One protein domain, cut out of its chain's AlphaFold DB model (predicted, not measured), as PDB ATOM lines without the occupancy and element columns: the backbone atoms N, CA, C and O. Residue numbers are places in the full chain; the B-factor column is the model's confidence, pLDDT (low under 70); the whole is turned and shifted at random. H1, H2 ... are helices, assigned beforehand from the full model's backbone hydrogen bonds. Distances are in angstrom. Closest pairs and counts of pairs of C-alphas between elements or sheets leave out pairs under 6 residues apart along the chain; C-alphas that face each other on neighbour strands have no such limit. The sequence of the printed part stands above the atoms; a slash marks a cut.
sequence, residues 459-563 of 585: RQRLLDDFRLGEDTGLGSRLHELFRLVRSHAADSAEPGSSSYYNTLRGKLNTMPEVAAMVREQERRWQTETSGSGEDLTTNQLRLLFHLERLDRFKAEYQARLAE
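AT A GLANCE: This is residues 459 to 563 of the 585 residues of an uncharacterized protein of Chlamydomonas reinhardtii (UniProt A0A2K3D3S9). One long helix, H6, makes the long axis of this model, and H3, H4 and H5 cross its first part to build a small helical body; H2 packs on H5, and H1 lies near H6. From this body residues 550 to 563 of H6 stick out as a free arm. The printed part has 105 residues with six named helices, H1 to H6 in order along the chain, and no named strand; its class is all helix. It is compact, with a radius of gyration of the C-alphas of 14.6 A, yet elongated by the arm, spanning 51 by 30 by 24 A.

HOW THE PARTS SIT: Start at H1, residues 459 to 465, which is near H6, residues 533 to 563, with 10 pairs of C-alphas within 10 A. Next look at H2, residues 473 to 476, which touches H5, residues 512 to 528; the closest C-alphas, of Leu 474 and Met 517, are 6.3 A apart. Go on to H3, residues 478 to 491, which touches H6 about perpendicular at 76 degrees; their closest C-alphas, of Val 485 and Phe 545, are 6.2 A apart. H3 only just touches H4, residues 498 to 509, with 3 pairs of C-alphas within 8 A, the closest being Val 485 and Leu 504 at 7.4 A; they run opposite ways at a steep tilt of 47 degrees. H4 touches H6 about perpendicular at 74 degrees, and the closest C-alphas, of Tyr 501 and Thr 538, are 6.5 A apart. H4 and H5 only just touch, and only at the corner, with 3 pairs of C-alphas within 8 A, the closest being Asn 509 and Ala 515 at 4.9 A. H5 touches H6 through residues 533 to 537 of H6 alone, at a steep tilt of 66 degrees, opposite ways; the C-alphas of Glu 522 and Gly 533 are the closest, at 3.9 A. H3 and H5 are apart. Look along the backbones: in H1, H3, H4, H5 and H6 every O i to N i+4 pair is within hydrogen-bond range, while H2 is too short for such a pair.

IN THESE COORDINATES: Find C-alpha 459 at (-9.377, -24.681, 2.336), where H1 begins. After H2 you reach H3, 20.0 A from first to last C-alpha, then H4, 16.9 A, and H5, 24.2 A. H6 begins at C-alpha 533 at (-18.891, -44.053, 9.097) and runs 45.3 A to C-alpha 563 at (-3.745, -1.854, 15.901).

THE WHOLE: The two C-alphas farthest apart are those of Thr 527 and Glu 563, at 51.8 A. Without the free residues 550 to 563 the body spans 36 by 24 by 23 A. The printed part has no cut, and no link is long. The mean pLDDT of the printed part is 80.4; look for values under 70 at residues 461 to 462, 471, 496, 530 to 531 and 553 to 554.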
ATOM      1  N   ARG A 459      -8.141 -24.432   1.564       71.38
ATOM      2  CA  ARG A 459      -9.377 -24.681   2.336       71.38
ATOM      3  C   ARG A 459     -10.348 -25.593   1.589       71.38
ATOM      4  O   ARG A 459     -10.883 -26.502   2.204       71.38
ATOM      5  N   GLN A 460     -10.551 -25.360   0.290       72.75
ATOM      6  CA  GLN A 460     -11.504 -26.146  -0.490       72.75
ATOM      7  C   GLN A 460     -11.100 -27.618  -0.519       72.75
ATOM      8  O   GLN A 460     -11.856 -28.454  -0.050       72.75
ATOM      9  N   ARG A 461      -9.842 -27.910  -0.876       69.31
ATOM     10  CA  ARG A 461      -9.315 -29.278  -0.861       69.31
ATOM     11  C   ARG A 461      -9.464 -29.963   0.500       69.31
ATOM     12  O   ARG A 461      -9.843 -31.123   0.542       69.31
ATOM     13  N   LEU A 462      -9.207 -29.260   1.607       69.19
ATOM     14  CA  LEU A 462      -9.437 -29.814   2.948       69.19
ATOM     15  C   LEU A 462     -10.893 -30.240   3.170       69.19
ATOM     16  O   LEU A 462     -11.142 -31.236   3.841       69.19
ATOM     17  N   LEU A 463     -11.850 -29.487   2.631       77.94
ATOM     18  CA  LEU A 463     -13.262 -29.843   2.686       77.94
ATOM     19  C   LEU A 463     -13.554 -31.015   1.737       77.94
ATOM     20  O   LEU A 463     -14.163 -31.988   2.169       77.94
ATOM     21  N   ASP A 464     -13.068 -30.974   0.496       71.06
ATOM     22  CA  ASP A 464     -13.259 -32.020  -0.519       71.06
ATOM     23  C   ASP A 464     -12.714 -33.389  -0.055       71.06
ATOM     24  O   ASP A 464     -13.433 -34.392  -0.112       71.06
ATOM     25  N   ASP A 465     -11.488 -33.415   0.489       70.00
ATOM     26  CA  ASP A 465     -10.803 -34.599   1.037       70.00
ATOM     27  C   ASP A 465     -11.624 -35.254   2.176       70.00
ATOM     28  O   ASP A 465     -11.607 -36.473   2.338       70.00
ATOM     29  N   PHE A 466     -12.399 -34.462   2.935       71.81
ATOM     30  CA  PHE A 466     -13.320 -34.932   3.986       71.81
ATOM     31  C   PHE A 466     -14.796 -34.925   3.563       71.81
ATOM     32  O   PHE A 466     -15.692 -35.015   4.407       71.81
ATOM     33  N   ARG A 467     -15.066 -34.871   2.250       75.12
ATOM     34  CA  ARG A 467     -16.408 -34.926   1.644       75.12
ATOM     35  C   ARG A 467     -17.359 -33.801   2.127       75.12
ATOM     36  O   ARG A 467     -18.578 -33.961   2.129       75.12
ATOM     37  N   LEU A 468     -16.805 -32.656   2.517       79.81
ATOM     38  CA  LEU A 468     -17.486 -31.398   2.871       79.81
ATOM     39  C   LEU A 468     -17.435 -30.349   1.736       79.81
ATOM     40  O   LEU A 468     -17.794 -29.194   1.960       79.81
ATOM     41  N   GLY A 469     -16.938 -30.731   0.553       77.94
ATOM     42  CA  GLY A 469     -16.875 -29.879  -0.639       77.94
ATOM     43  C   GLY A 469     -18.251 -29.485  -1.189       77.94
ATOM     44  O   GLY A 469     -19.264 -30.076  -0.818       77.94
ATOM     45  N   GLU A 470     -18.287 -28.495  -2.086       70.75
ATOM     46  CA  GLU A 470     -19.535 -27.869  -2.568       70.75
ATOM     47  C   GLU A 470     -20.484 -28.858  -3.275       70.75
ATOM     48  O   GLU A 470     -21.700 -28.735  -3.148       70.75
ATOM     49  N   ASP A 471     -19.940 -29.895  -3.922       69.38
ATOM     50  CA  ASP A 471     -20.699 -30.960  -4.596       69.38
ATOM     51  C   ASP A 471     -21.405 -31.950  -3.640       69.38
ATOM     52  O   ASP A 471     -22.117 -32.851  -4.095       69.38
ATOM     53  N   THR A 472     -21.208 -31.851  -2.317       75.19
ATOM     54  CA  THR A 472     -21.850 -32.760  -1.350       75.19
ATOM     55  C   THR A 472     -23.037 -32.105  -0.651       75.19
ATOM     56  O   THR A 472     -23.036 -30.913  -0.342       75.19
ATOM     57  N   GLY A 473     -24.063 -32.905  -0.333       77.62
ATOM     58  CA  GLY A 473     -25.239 -32.414   0.395       77.62
ATOM     59  C   GLY A 473     -24.862 -31.718   1.709       77.62
ATOM     60  O   GLY A 473     -25.391 -30.651   2.013       77.62
ATOM     61  N   LEU A 474     -23.872 -32.254   2.433       82.25
ATOM     62  CA  LEU A 474     -23.366 -31.641   3.661       82.25
ATOM     63  C   LEU A 474     -22.596 -30.330   3.412       82.25
ATOM     64  O   LEU A 474     -22.670 -29.424   4.241       82.25
ATOM     65  N   GLY A 475     -21.918 -30.200   2.266       81.69
ATOM     66  CA  GLY A 475     -21.272 -28.962   1.818       81.69
ATOM     67  C   GLY A 475     -22.260 -27.806   1.636       81.69
ATOM     68  O   GLY A 475     -21.989 -26.691   2.083       81.69
ATOM     69  N   SER A 476     -23.466 -28.069   1.121       84.25
ATOM     70  CA  SER A 476     -24.526 -27.044   1.031       84.25
ATOM     71  C   SER A 476     -24.937 -26.461   2.398       84.25
ATOM     72  O   SER A 476     -25.350 -25.307   2.493       84.25
ATOM     73  N   ARG A 477     -24.763 -27.235   3.481       86.88
ATOM     74  CA  ARG A 477     -25.056 -26.852   4.874       86.88
ATOM     75  C   ARG A 477     -23.801 -26.436   5.662       86.88
ATOM     76  O   ARG A 477     -23.878 -26.233   6.874       86.88
ATOM     77  N   LEU A 478     -22.647 -26.246   5.009       87.25
ATOM     78  CA  LEU A 478     -21.355 -25.970   5.659       87.25
ATOM     79  C   LEU A 478     -21.388 -24.757   6.611       87.25
ATOM     80  O   LEU A 478     -20.802 -24.806   7.694       87.25
ATOM     81  N   HIS A 479     -22.113 -23.687   6.262       86.94
ATOM     82  CA  HIS A 479     -22.299 -22.524   7.144       86.94
ATOM     83  C   HIS A 479     -23.038 -22.899   8.442       86.94
ATOM     84  O   HIS A 479     -22.697 -22.406   9.522       86.94
ATOM     85  N   GLU A 480     -24.045 -23.769   8.373       87.38
ATOM     86  CA  GLU A 480     -24.801 -24.209   9.549       87.38
ATOM     87  C   GLU A 480     -23.946 -25.096  10.455       87.38
ATOM     88  O   GLU A 480     -23.981 -24.920  11.675       87.38
ATOM     89  N   LEU A 481     -23.099 -25.954   9.871       87.44
ATOM     90  CA  LEU A 481     -22.107 -26.739  10.607       87.44
ATOM     91  C   LEU A 481     -21.077 -25.842  11.311       87.44
ATOM     92  O   LEU A 481     -20.838 -26.015  12.504       87.44
ATOM     93  N   PHE A 482     -20.512 -24.840  10.623       88.06
ATOM     94  CA  PHE A 482     -19.611 -23.865  11.257       88.06
ATOM     95  C   PHE A 482     -20.308 -23.073  12.374       88.06
ATOM     96  O   PHE A 482     -19.697 -22.829  13.414       88.06
ATOM     97  N   ARG A 483     -21.588 -22.712  12.207       88.81
ATOM     98  CA  ARG A 483     -22.378 -22.044  13.255       88.81
ATOM     99  C   ARG A 483     -22.584 -22.949  14.474       88.81
ATOM    100  O   ARG A 483     -22.401 -22.475  15.592       88.81
ATOM    101  N   LEU A 484     -22.921 -24.225  14.261       88.12
ATOM    102  CA  LEU A 484     -23.089 -25.239  15.311       88.12
ATOM    103  C   LEU A 484     -21.785 -25.467  16.090       88.12
ATOM    104  O   LEU A 484     -21.793 -25.505  17.317       88.12
ATOM    105  N   VAL A 485     -20.666 -25.603  15.373       87.06
ATOM    106  CA  VAL A 485     -19.331 -25.772  15.961       87.06
ATOM    107  C   VAL A 485     -18.925 -24.528  16.754       87.06
ATOM    108  O   VAL A 485     -18.494 -24.663  17.894       87.06
ATOM    109  N   ARG A 486     -19.121 -23.318  16.209       88.62
ATOM    110  CA  ARG A 486     -18.781 -22.057  16.891       88.62
ATOM    111  C   ARG A 486     -19.579 -21.846  18.177       88.62
ATOM    112  O   ARG A 486     -18.971 -21.516  19.190       88.62
ATOM    113  N   SER A 487     -20.906 -22.014  18.156       87.44
ATOM    114  CA  SER A 487     -21.705 -21.843  19.379       87.44
ATOM    115  C   SER A 487     -21.323 -22.888  20.423       87.44
ATOM    116  O   SER A 487     -20.999 -22.540  21.555       87.44
ATOM    117  N   HIS A 488     -21.215 -24.158  20.025       84.56
ATOM    118  CA  HIS A 488     -20.873 -25.210  20.974       84.56
ATOM    119  C   HIS A 488     -19.453 -25.085  21.547       84.56
ATOM    120  O   HIS A 488     -19.227 -25.504  22.682       84.56
ATOM    121  N   ALA A 489     -18.503 -24.523  20.792       80.88
ATOM    122  CA  ALA A 489     -17.150 -24.242  21.269       80.88
ATOM    123  C   ALA A 489     -17.101 -23.099  22.297       80.88
ATOM    124  O   ALA A 489     -16.200 -23.094  23.131       80.88
ATOM    125  N   ALA A 490     -18.053 -22.159  22.258       80.06
ATOM    126  CA  ALA A 490     -18.208 -21.124  23.280       80.06
ATOM    127  C   ALA A 490     -18.898 -21.663  24.549       80.06
ATOM    128  O   ALA A 490     -18.499 -21.310  25.656       80.06
ATOM    129  N   ASP A 491     -19.879 -22.558  24.388       80.19
ATOM    130  CA  ASP A 491     -20.647 -23.153  25.495       80.19
ATOM    131  C   ASP A 491     -19.907 -24.296  26.232       80.19
ATOM    132  O   ASP A 491     -20.389 -24.796  27.249       80.19
ATOM    133  N   SER A 492     -18.784 -24.795  25.699       78.25
ATOM    134  CA  SER A 492     -18.093 -25.982  26.227       78.25
ATOM    135  C   SER A 492     -16.916 -25.627  27.133       78.25
ATOM    136  O   SER A 492     -16.040 -24.858  26.751       78.25
ATOM    137  N   ALA A 493     -16.840 -26.278  28.298       73.94
ATOM    138  CA  ALA A 493     -15.677 -26.203  29.185       73.94
ATOM    139  C   ALA A 493     -14.420 -26.890  28.605       73.94
ATOM    140  O   ALA A 493     -13.303 -26.501  28.935       73.94
ATOM    141  N   GLU A 494     -14.587 -27.887  27.725       77.25
ATOM    142  CA  GLU A 494     -13.489 -28.633  27.089       77.25
ATOM    143  C   GLU A 494     -13.685 -28.740  25.560       77.25
ATOM    144  O   GLU A 494     -13.969 -29.826  25.028       77.25
ATOM    145  N   PRO A 495     -13.550 -27.622  24.819       71.62
ATOM    146  CA  PRO A 495     -13.748 -27.600  23.376       71.62
ATOM    147  C   PRO A 495     -12.641 -28.397  22.670       71.62
ATOM    148  O   PRO A 495     -11.453 -28.083  22.762       71.62
ATOM    149  N   GLY A 496     -13.044 -29.443  21.946       69.75
ATOM    150  CA  GLY A 496     -12.142 -30.396  21.293       69.75
ATOM    151  C   GLY A 496     -11.904 -31.710  22.055       69.75
ATOM    152  O   GLY A 496     -11.149 -32.550  21.565       69.75
ATOM    153  N   SER A 497     -12.552 -31.926  23.206       76.31
ATOM    154  CA  SER A 497     -12.600 -33.237  23.878       76.31
ATOM    155  C   SER A 497     -13.402 -34.282  23.079       76.31
ATOM    156  O   SER A 497     -14.185 -33.954  22.184       76.31
ATOM    157  N   SER A 498     -13.259 -35.570  23.413       80.06
ATOM    158  CA  SER A 498     -14.112 -36.637  22.856       80.06
ATOM    159  C   SER A 498     -15.592 -36.426  23.201       80.06
ATOM    160  O   SER A 498     -16.452 -36.565  22.333       80.06
ATOM    161  N   SER A 499     -15.881 -36.006  24.437       84.12
ATOM    162  CA  SER A 499     -17.229 -35.658  24.904       84.12
ATOM    163  C   SER A 499     -17.856 -34.525  24.077       84.12
ATOM    164  O   SER A 499     -19.004 -34.626  23.639       84.12
ATOM    165  N   TYR A 500     -17.077 -33.481  23.767       86.62
ATOM    166  CA  TYR A 500     -17.495 -32.377  22.899       86.62
ATOM    167  C   TYR A 500     -17.908 -32.853  21.494       86.62
ATOM    168  O   TYR A 500     -18.997 -32.508  21.029       86.62
ATOM    169  N   TYR A 501     -17.107 -33.703  20.839       85.88
ATOM    170  CA  TYR A 501     -17.461 -34.235  19.514       85.88
ATOM    171  C   TYR A 501     -18.674 -35.172  19.551       85.88
ATOM    172  O   TYR A 501     -19.533 -35.081  18.672       85.88
ATOM    173  N   ASN A 502     -18.809 -36.001  20.590       87.69
ATOM    174  CA  ASN A 502     -19.995 -36.841  20.787       87.69
ATOM    175  C   ASN A 502     -21.262 -35.987  20.976       87.69
ATOM    176  O   ASN A 502     -22.304 -36.286  20.392       87.69
ATOM    177  N   THR A 503     -21.167 -34.880  21.721       88.25
ATOM    178  CA  THR A 503     -22.288 -33.948  21.936       88.25
ATOM    179  C   THR A 503     -22.659 -33.203  20.648       88.25
ATOM    180  O   THR A 503     -23.843 -33.074  20.331       88.25
ATOM    181  N   LEU A 504     -21.672 -32.783  19.844       89.56
ATOM    182  CA  LEU A 504     -21.905 -32.241  18.498       89.56
ATOM    183  C   LEU A 504     -22.602 -33.256  17.581       89.56
ATOM    184  O   LEU A 504     -23.587 -32.902  16.939       89.56
ATOM    185  N   ARG A 505     -22.152 -34.520  17.557       89.50
ATOM    186  CA  ARG A 505     -22.783 -35.599  16.771       89.50
ATOM    187  C   ARG A 505     -24.216 -35.890  17.237       89.50
ATOM    188  O   ARG A 505     -25.093 -36.152  16.413       89.50
ATOM    189  N   GLY A 506     -24.479 -35.762  18.539       87.44
ATOM    190  CA  GLY A 506     -25.825 -35.754  19.111       87.44
ATOM    191  C   GLY A 506     -26.685 -34.608  18.568       87.44
ATOM    192  O   GLY A 506     -27.785 -34.850  18.077       87.44
ATOM    193  N   LYS A 507     -26.166 -33.370  18.562       88.69
ATOM    194  CA  LYS A 507     -26.886 -32.207  18.014       88.69
ATOM    195  C   LYS A 507     -27.112 -32.306  16.499       88.69
ATOM    196  O   LYS A 507     -28.208 -31.967  16.061       88.69
ATOM    197  N   LEU A 508     -26.175 -32.846  15.710       87.75
ATOM    198  CA  LEU A 508     -26.409 -33.136  14.282       87.75
ATOM    199  C   LEU A 508     -27.623 -34.059  14.079       87.75
ATOM    200  O   LEU A 508     -28.448 -33.804  13.207       87.75
ATOM    201  N   ASN A 509     -27.789 -35.078  14.930       86.75
ATOM    202  CA  ASN A 509     -28.941 -35.985  14.874       86.75
ATOM    203  C   ASN A 509     -30.286 -35.328  15.248       86.75
ATOM    204  O   ASN A 509     -31.328 -35.906  14.946       86.75
ATOM    205  N   THR A 510     -30.292 -34.127  15.844       87.69
ATOM    206  CA  THR A 510     -31.526 -33.343  16.079       87.69
ATOM    207  C   THR A 510     -31.988 -32.543  14.856       87.69
ATOM    208  O   THR A 510     -33.122 -32.073  14.829       87.69
ATOM    209  N   MET A 511     -31.142 -32.403  13.830       87.94
ATOM    210  CA  MET A 511     -31.451 -31.701  12.581       87.94
ATOM    211  C   MET A 511     -31.783 -32.743  11.499       87.94
ATOM    212  O   MET A 511     -30.858 -33.324  10.937       87.94
ATOM    213  N   PRO A 512     -33.065 -33.027  11.193       85.62
ATOM    214  CA  PRO A 512     -33.449 -34.231  10.446       85.62
ATOM    215  C   PRO A 512     -32.852 -34.305   9.034       85.62
ATOM    216  O   PRO A 512     -32.405 -35.373   8.621       85.62
ATOM    217  N   GLU A 513     -32.774 -33.179   8.318       88.00
ATOM    218  CA  GLU A 513     -32.133 -33.114   6.998       88.00
ATOM    219  C   GLU A 513     -30.632 -33.427   7.072       88.00
ATOM    220  O   GLU A 513     -30.126 -34.267   6.330       88.00
ATOM    221  N   VAL A 514     -29.917 -32.785   8.003       88.38
ATOM    222  CA  VAL A 514     -28.471 -32.972   8.191       88.38
ATOM    223  C   VAL A 514     -28.179 -34.398   8.662       88.38
ATOM    224  O   VAL A 514     -27.258 -35.029   8.157       88.38
ATOM    225  N   ALA A 515     -28.998 -34.950   9.559       87.94
ATOM    226  CA  ALA A 515     -28.902 -36.333  10.015       87.94
ATOM    227  C   ALA A 515     -29.103 -37.347   8.874       87.94
ATOM    228  O   ALA A 515     -28.411 -38.363   8.832       87.94
ATOM    229  N   ALA A 516     -30.014 -37.077   7.932       88.75
ATOM    230  CA  ALA A 516     -30.199 -37.912   6.745       88.75
ATOM    231  C   ALA A 516     -28.983 -37.848   5.804       88.75
ATOM    232  O   ALA A 516     -28.504 -38.890   5.356       88.75
ATOM    233  N   MET A 517     -28.438 -36.648   5.559       89.88
ATOM    234  CA  MET A 517     -27.222 -36.467   4.755       89.88
ATOM    235  C   MET A 517     -26.001 -37.149   5.389       89.88
ATOM    236  O   MET A 517     -25.275 -37.849   4.688       89.88
ATOM    237  N   VAL A 518     -25.810 -36.996   6.707       89.00
ATOM    238  CA  VAL A 518     -24.747 -37.668   7.472       89.00
ATOM    239  C   VAL A 518     -24.862 -39.182   7.323       89.00
ATOM    240  O   VAL A 518     -23.909 -39.802   6.873       89.00
ATOM    241  N   ARG A 519     -26.028 -39.783   7.591       90.31
ATOM    242  CA  ARG A 519     -26.197 -41.249   7.503       90.31
ATOM    243  C   ARG A 519     -25.955 -41.792   6.097       90.31
ATOM    244  O   ARG A 519     -25.357 -42.850   5.945       90.31
ATOM    245  N   GLU A 520     -26.392 -41.076   5.063       89.50
ATOM    246  CA  GLU A 520     -26.127 -41.460   3.672       89.50
ATOM    247  C   GLU A 520     -24.631 -41.368   3.323       89.50
ATOM    248  O   GLU A 520     -24.103 -42.196   2.580       89.50
ATOM    249  N   GLN A 521     -23.928 -40.393   3.894       88.19
ATOM    250  CA  GLN A 521     -22.492 -40.195   3.727       88.19
ATOM    251  C   GLN A 521     -21.657 -41.221   4.514       88.19
ATOM    252  O   GLN A 521     -20.710 -41.781   3.964       88.19
ATOM    253  N   GLU A 522     -22.046 -41.530   5.752       90.06
ATOM    254  CA  GLU A 522     -21.507 -42.614   6.581       90.06
ATOM    255  C   GLU A 522     -21.686 -43.976   5.885       90.06
ATOM    256  O   GLU A 522     -20.732 -44.749   5.789       90.06
ATOM    257  N   ARG A 523     -22.872 -44.232   5.312       89.00
ATOM    258  CA  ARG A 523     -23.182 -45.443   4.534       89.00
ATOM    259  C   ARG A 523     -22.296 -45.575   3.295       89.00
ATOM    260  O   ARG A 523     -21.746 -46.647   3.058       89.00
ATOM    261  N   ARG A 524     -22.124 -44.497   2.517       85.25
ATOM    262  CA  ARG A 524     -21.213 -44.483   1.354       85.25
ATOM    263  C   ARG A 524     -19.768 -44.741   1.777       85.25
ATOM    264  O   ARG A 524     -19.099 -45.570   1.166       85.25
ATOM    265  N   TRP A 525     -19.312 -44.118   2.863       84.06
ATOM    266  CA  TRP A 525     -17.965 -44.321   3.404       84.06
ATOM    267  C   TRP A 525     -17.697 -45.769   3.844       84.06
ATOM    268  O   TRP A 525     -16.622 -46.297   3.563       84.06
ATOM    269  N   GLN A 526     -18.685 -46.432   4.453       85.06
ATOM    270  CA  GLN A 526     -18.634 -47.860   4.807       85.06
ATOM    271  C   GLN A 526     -18.664 -48.802   3.589       85.06
ATOM    272  O   GLN A 526     -18.273 -49.960   3.706       85.06
ATOM    273  N   THR A 527     -19.121 -48.336   2.419       82.31
ATOM    274  CA  THR A 527     -19.009 -49.089   1.153       82.31
ATOM    275  C   THR A 527     -17.733 -48.774   0.366       82.31
ATOM    276  O   THR A 527     -17.268 -49.619  -0.393       82.31
ATOM    277  N   GLU A 528     -17.149 -47.585   0.546       73.00
ATOM    278  CA  GLU A 528     -15.881 -47.172  -0.077       73.00
ATOM    279  C   GLU A 528     -14.647 -47.653   0.711       73.00
ATOM    280  O   GLU A 528     -13.571 -47.815   0.135       73.00
ATOM    281  N   THR A 529     -14.775 -47.869   2.025       70.44
ATOM    282  CA  THR A 529     -13.659 -48.174   2.934       70.44
ATOM    283  C   THR A 529     -14.052 -49.187   4.013       70.44
ATOM    284  O   THR A 529     -15.217 -49.324   4.364       70.44
ATOM    285  N   SER A 530     -13.061 -49.847   4.615       58.47
ATOM    286  CA  SER A 530     -13.241 -50.733   5.776       58.47
ATOM    287  C   SER A 530     -13.362 -49.998   7.127       58.47
ATOM    288  O   SER A 530     -13.260 -50.632   8.178       58.47
ATOM    289  N   GLY A 531     -13.532 -48.670   7.124       68.50
ATOM    290  CA  GLY A 531     -13.645 -47.847   8.332       68.50
ATOM    291  C   GLY A 531     -15.089 -47.642   8.803       68.50
ATOM    292  O   GLY A 531     -16.043 -47.847   8.053       68.50
ATOM    293  N   SER A 532     -15.267 -47.179  10.045       80.06
ATOM    294  CA  SER A 532     -16.593 -46.767  10.515       80.06
ATOM    295  C   SER A 532     -17.022 -45.453   9.857       80.06
ATOM    296  O   SER A 532     -16.220 -44.526   9.725       80.06
ATOM    297  N   GLY A 533     -18.303 -45.333   9.499       80.19
ATOM    298  CA  GLY A 533     -18.891 -44.053   9.097       80.19
ATOM    299  C   GLY A 533     -18.801 -43.014  10.219       80.19
ATOM    300  O   GLY A 533     -18.438 -41.866   9.972       80.19
ATOM    301  N   GLU A 534     -18.985 -43.449  11.469       84.38
ATOM    302  CA  GLU A 534     -18.904 -42.575  12.644       84.38
ATOM    303  C   GLU A 534     -17.548 -41.857  12.774       84.38
ATOM    304  O   GLU A 534     -17.482 -40.726  13.271       84.38
ATOM    305  N   ASP A 535     -16.461 -42.495  12.320       79.75
ATOM    306  CA  ASP A 535     -15.125 -41.898  12.312       79.75
ATOM    307  C   ASP A 535     -15.025 -40.774  11.276       79.75
ATOM    308  O   ASP A 535     -14.401 -39.749  11.557       79.75
ATOM    309  N   LEU A 536     -15.665 -40.912  10.104       81.06
ATOM    310  CA  LEU A 536     -15.720 -39.847   9.099       81.06
ATOM    311  C   LEU A 536     -16.408 -38.607   9.678       81.06
ATOM    312  O   LEU A 536     -15.810 -37.532   9.667       81.06
ATOM    313  N   THR A 537     -17.603 -38.743  10.255       85.75
ATOM    314  CA  THR A 537     -18.338 -37.602  10.830       85.75
ATOM    315  C   THR A 537     -17.626 -36.995  12.042       85.75
ATOM    316  O   THR A 537     -17.580 -35.770  12.194       85.75
ATOM    317  N   THR A 538     -16.967 -37.815  12.865       85.00
ATOM    318  CA  THR A 538     -16.118 -37.320  13.964       85.00
ATOM    319  C   THR A 538     -14.907 -36.536  13.435       85.00
ATOM    320  O   THR A 538     -14.546 -35.494  13.987       85.00
ATOM    321  N   ASN A 539     -14.295 -36.985  12.336       76.38
ATOM    322  CA  ASN A 539     -13.177 -36.298  11.688       76.38
ATOM    323  C   ASN A 539     -13.618 -35.015  10.956       76.38
ATOM    324  O   ASN A 539     -12.936 -33.999  11.071       76.38
ATOM    325  N   GLN A 540     -14.783 -35.002  10.304       83.94
ATOM    326  CA  GLN A 540     -15.391 -33.794   9.729       83.94
ATOM    327  C   GLN A 540     -15.592 -32.704  10.795       83.94
ATOM    328  O   GLN A 540     -15.159 -31.567  10.610       83.94
ATOM    329  N   LEU A 541     -16.167 -33.054  11.952       86.00
ATOM    330  CA  LEU A 541     -16.355 -32.117  13.068       86.00
ATOM    331  C   LEU A 541     -15.024 -31.609  13.653       86.00
ATOM    332  O   LEU A 541     -14.913 -30.425  13.979       86.00
ATOM    333  N   ARG A 542     -13.997 -32.468  13.739       78.81
ATOM    334  CA  ARG A 542     -12.628 -32.076  14.134       78.81
ATOM    335  C   ARG A 542     -12.020 -31.072  13.158       78.81
ATOM    336  O   ARG A 542     -11.499 -30.045  13.596       78.81
ATOM    337  N   LEU A 543     -12.112 -31.334  11.855       78.00
ATOM    338  CA  LEU A 543     -11.614 -30.429  10.819       78.00
ATOM    339  C   LEU A 543     -12.302 -29.061  10.906       78.00
ATOM    340  O   LEU A 543     -11.620 -28.041  10.948       78.00
ATOM    341  N   LEU A 544     -13.636 -29.035  10.992       83.06
ATOM    342  CA  LEU A 544     -14.413 -27.795  11.093       83.06
ATOM    343  C   LEU A 544     -14.043 -26.976  12.337       83.06
ATOM    344  O   LEU A 544     -13.841 -25.769  12.227       83.06
ATOM    345  N   PHE A 545     -13.874 -27.618  13.497       82.50
ATOM    346  CA  PHE A 545     -13.415 -26.950  14.723       82.50
ATOM    347  C   PHE A 545     -12.011 -26.346  14.579       82.50
ATOM    348  O   PHE A 545     -11.781 -25.200  14.967       82.50
ATOM    349  N   HIS A 546     -11.071 -27.083  13.985       76.06
ATOM    350  CA  HIS A 546      -9.715 -26.575  13.782       76.06
ATOM    351  C   HIS A 546      -9.628 -25.490  12.696       76.06
ATOM    352  O   HIS A 546      -8.821 -24.572  12.845       76.06
ATOM    353  N   LEU A 547     -10.478 -25.532  11.664       75.44
ATOM    354  CA  LEU A 547     -10.616 -24.454  10.678       75.44
ATOM    355  C   LEU A 547     -11.224 -23.186  11.297       75.44
ATOM    356  O   LEU A 547     -10.677 -22.107  11.089       75.44
ATOM    357  N   GLU A 548     -12.285 -23.304  12.102       80.12
ATOM    358  CA  GLU A 548     -12.916 -22.170  12.800       80.12
ATOM    359  C   GLU A 548     -11.905 -21.449  13.703       80.12
ATOM    360  O   GLU A 548     -11.708 -20.237  13.589       80.12
ATOM    361  N   ARG A 549     -11.172 -22.219  14.517       74.94
ATOM    362  CA  ARG A 549     -10.128 -21.703  15.410       74.94
ATOM    363  C   ARG A 549      -8.970 -21.046  14.650       74.94
ATOM    364  O   ARG A 549      -8.386 -20.081  15.144       74.94
ATOM    365  N   LEU A 550      -8.629 -21.552  13.464       70.25
ATOM    366  CA  LEU A 550      -7.573 -21.010  12.603       70.25
ATOM    367  C   LEU A 550      -8.014 -19.728  11.879       70.25
ATOM    368  O   LEU A 550      -7.220 -18.794  11.777       70.25
ATOM    369  N   ASP A 551      -9.269 -19.646  11.433       72.94
ATOM    370  CA  ASP A 551      -9.862 -18.412  10.902       72.94
ATOM    371  C   ASP A 551      -9.922 -17.330  11.989       72.94
ATOM    372  O   ASP A 551      -9.502 -16.193  11.761       72.94
ATOM    373  N   ARG A 552     -10.360 -17.698  13.201       71.00
ATOM    374  CA  ARG A 552     -10.379 -16.809  14.367       71.00
ATOM    375  C   ARG A 552      -8.982 -16.295  14.720       71.00
ATOM    376  O   ARG A 552      -8.807 -15.091  14.866       71.00
ATOM    377  N   PHE A 553      -7.977 -17.171  14.804       67.88
ATOM    378  CA  PHE A 553      -6.600 -16.758  15.104       67.88
ATOM    379  C   PHE A 553      -6.019 -15.826  14.027       67.88
ATOM    380  O   PHE A 553      -5.329 -14.862  14.354       67.88
ATOM    381  N   LYS A 554      -6.336 -16.057  12.744       68.81
ATOM    382  CA  LYS A 554      -5.968 -15.136  11.654       68.81
ATOM    383  C   LYS A 554      -6.631 -13.769  11.809       68.81
ATOM    384  O   LYS A 554      -5.946 -12.767  11.631       68.81
ATOM    385  N   ALA A 555      -7.917 -13.721  12.156       70.06
ATOM    386  CA  ALA A 555      -8.633 -12.467  12.390       70.06
ATOM    387  C   ALA A 555      -8.068 -11.701  13.602       70.06
ATOM    388  O   ALA A 555      -7.795 -10.510  13.492       70.06
ATOM    389  N   GLU A 556      -7.800 -12.384  14.721       72.06
ATOM    390  CA  GLU A 556      -7.161 -11.786  15.906       72.06
ATOM    391  C   GLU A 556      -5.740 -11.272  15.600       72.06
ATOM    392  O   GLU A 556      -5.357 -10.198  16.061       72.06
ATOM    393  N   TYR A 557      -4.960 -11.990  14.784       70.69
ATOM    394  CA  TYR A 557      -3.634 -11.543  14.339       70.69
ATOM    395  C   TYR A 557      -3.706 -10.339  13.384       70.69
ATOM    396  O   TYR A 557      -2.917  -9.406  13.509       70.69
ATOM    397  N   GLN A 558      -4.671 -10.320  12.457       74.44
ATOM    398  CA  GLN A 558      -4.906  -9.185  11.558       74.44
ATOM    399  C   GLN A 558      -5.393  -7.941  12.312       74.44
ATOM    400  O   GLN A 558      -4.936  -6.845  11.999       74.44
ATOM    401  N   ALA A 559      -6.246  -8.102  13.329       75.50
ATOM    402  CA  ALA A 559      -6.661  -7.012  14.211       75.50
ATOM    403  C   ALA A 559      -5.457  -6.405  14.950       75.50
ATOM    404  O   ALA A 559      -5.223  -5.207  14.836       75.50
ATOM    405  N   ARG A 560      -4.612  -7.235  15.582       74.31
ATOM    406  CA  ARG A 560      -3.385  -6.767  16.256       74.31
ATOM    407  C   ARG A 560      -2.394  -6.094  15.305       74.31
ATOM    408  O   ARG A 560      -1.752  -5.124  15.689       74.31
ATOM    409  N   LEU A 561      -2.267  -6.578  14.067       72.94
ATOM    410  CA  LEU A 561      -1.458  -5.900  13.049       72.94
ATOM    411  C   LEU A 561      -2.055  -4.549  12.646       72.94
ATOM    412  O   LEU A 561      -1.295  -3.608  12.448       72.94
ATOM    413  N   ALA A 562      -3.380  -4.430  12.540       75.50
ATOM    414  CA  ALA A 562      -4.041  -3.157  12.264       75.50
ATOM    415  C   ALA A 562      -3.885  -2.170  13.435       75.50
ATOM    416  O   ALA A 562      -3.582  -1.006  13.198       75.50
ATOM    417  N   GLU A 563      -4.004  -2.635  14.681       76.81
ATOM    418  CA  GLU A 563      -3.745  -1.854  15.901       76.81
ATOM    419  C   GLU A 563      -2.285  -1.372  15.967       76.81
ATOM    420  O   GLU A 563      -2.038  -0.197  16.211       76.81
TER     421      GLU A 563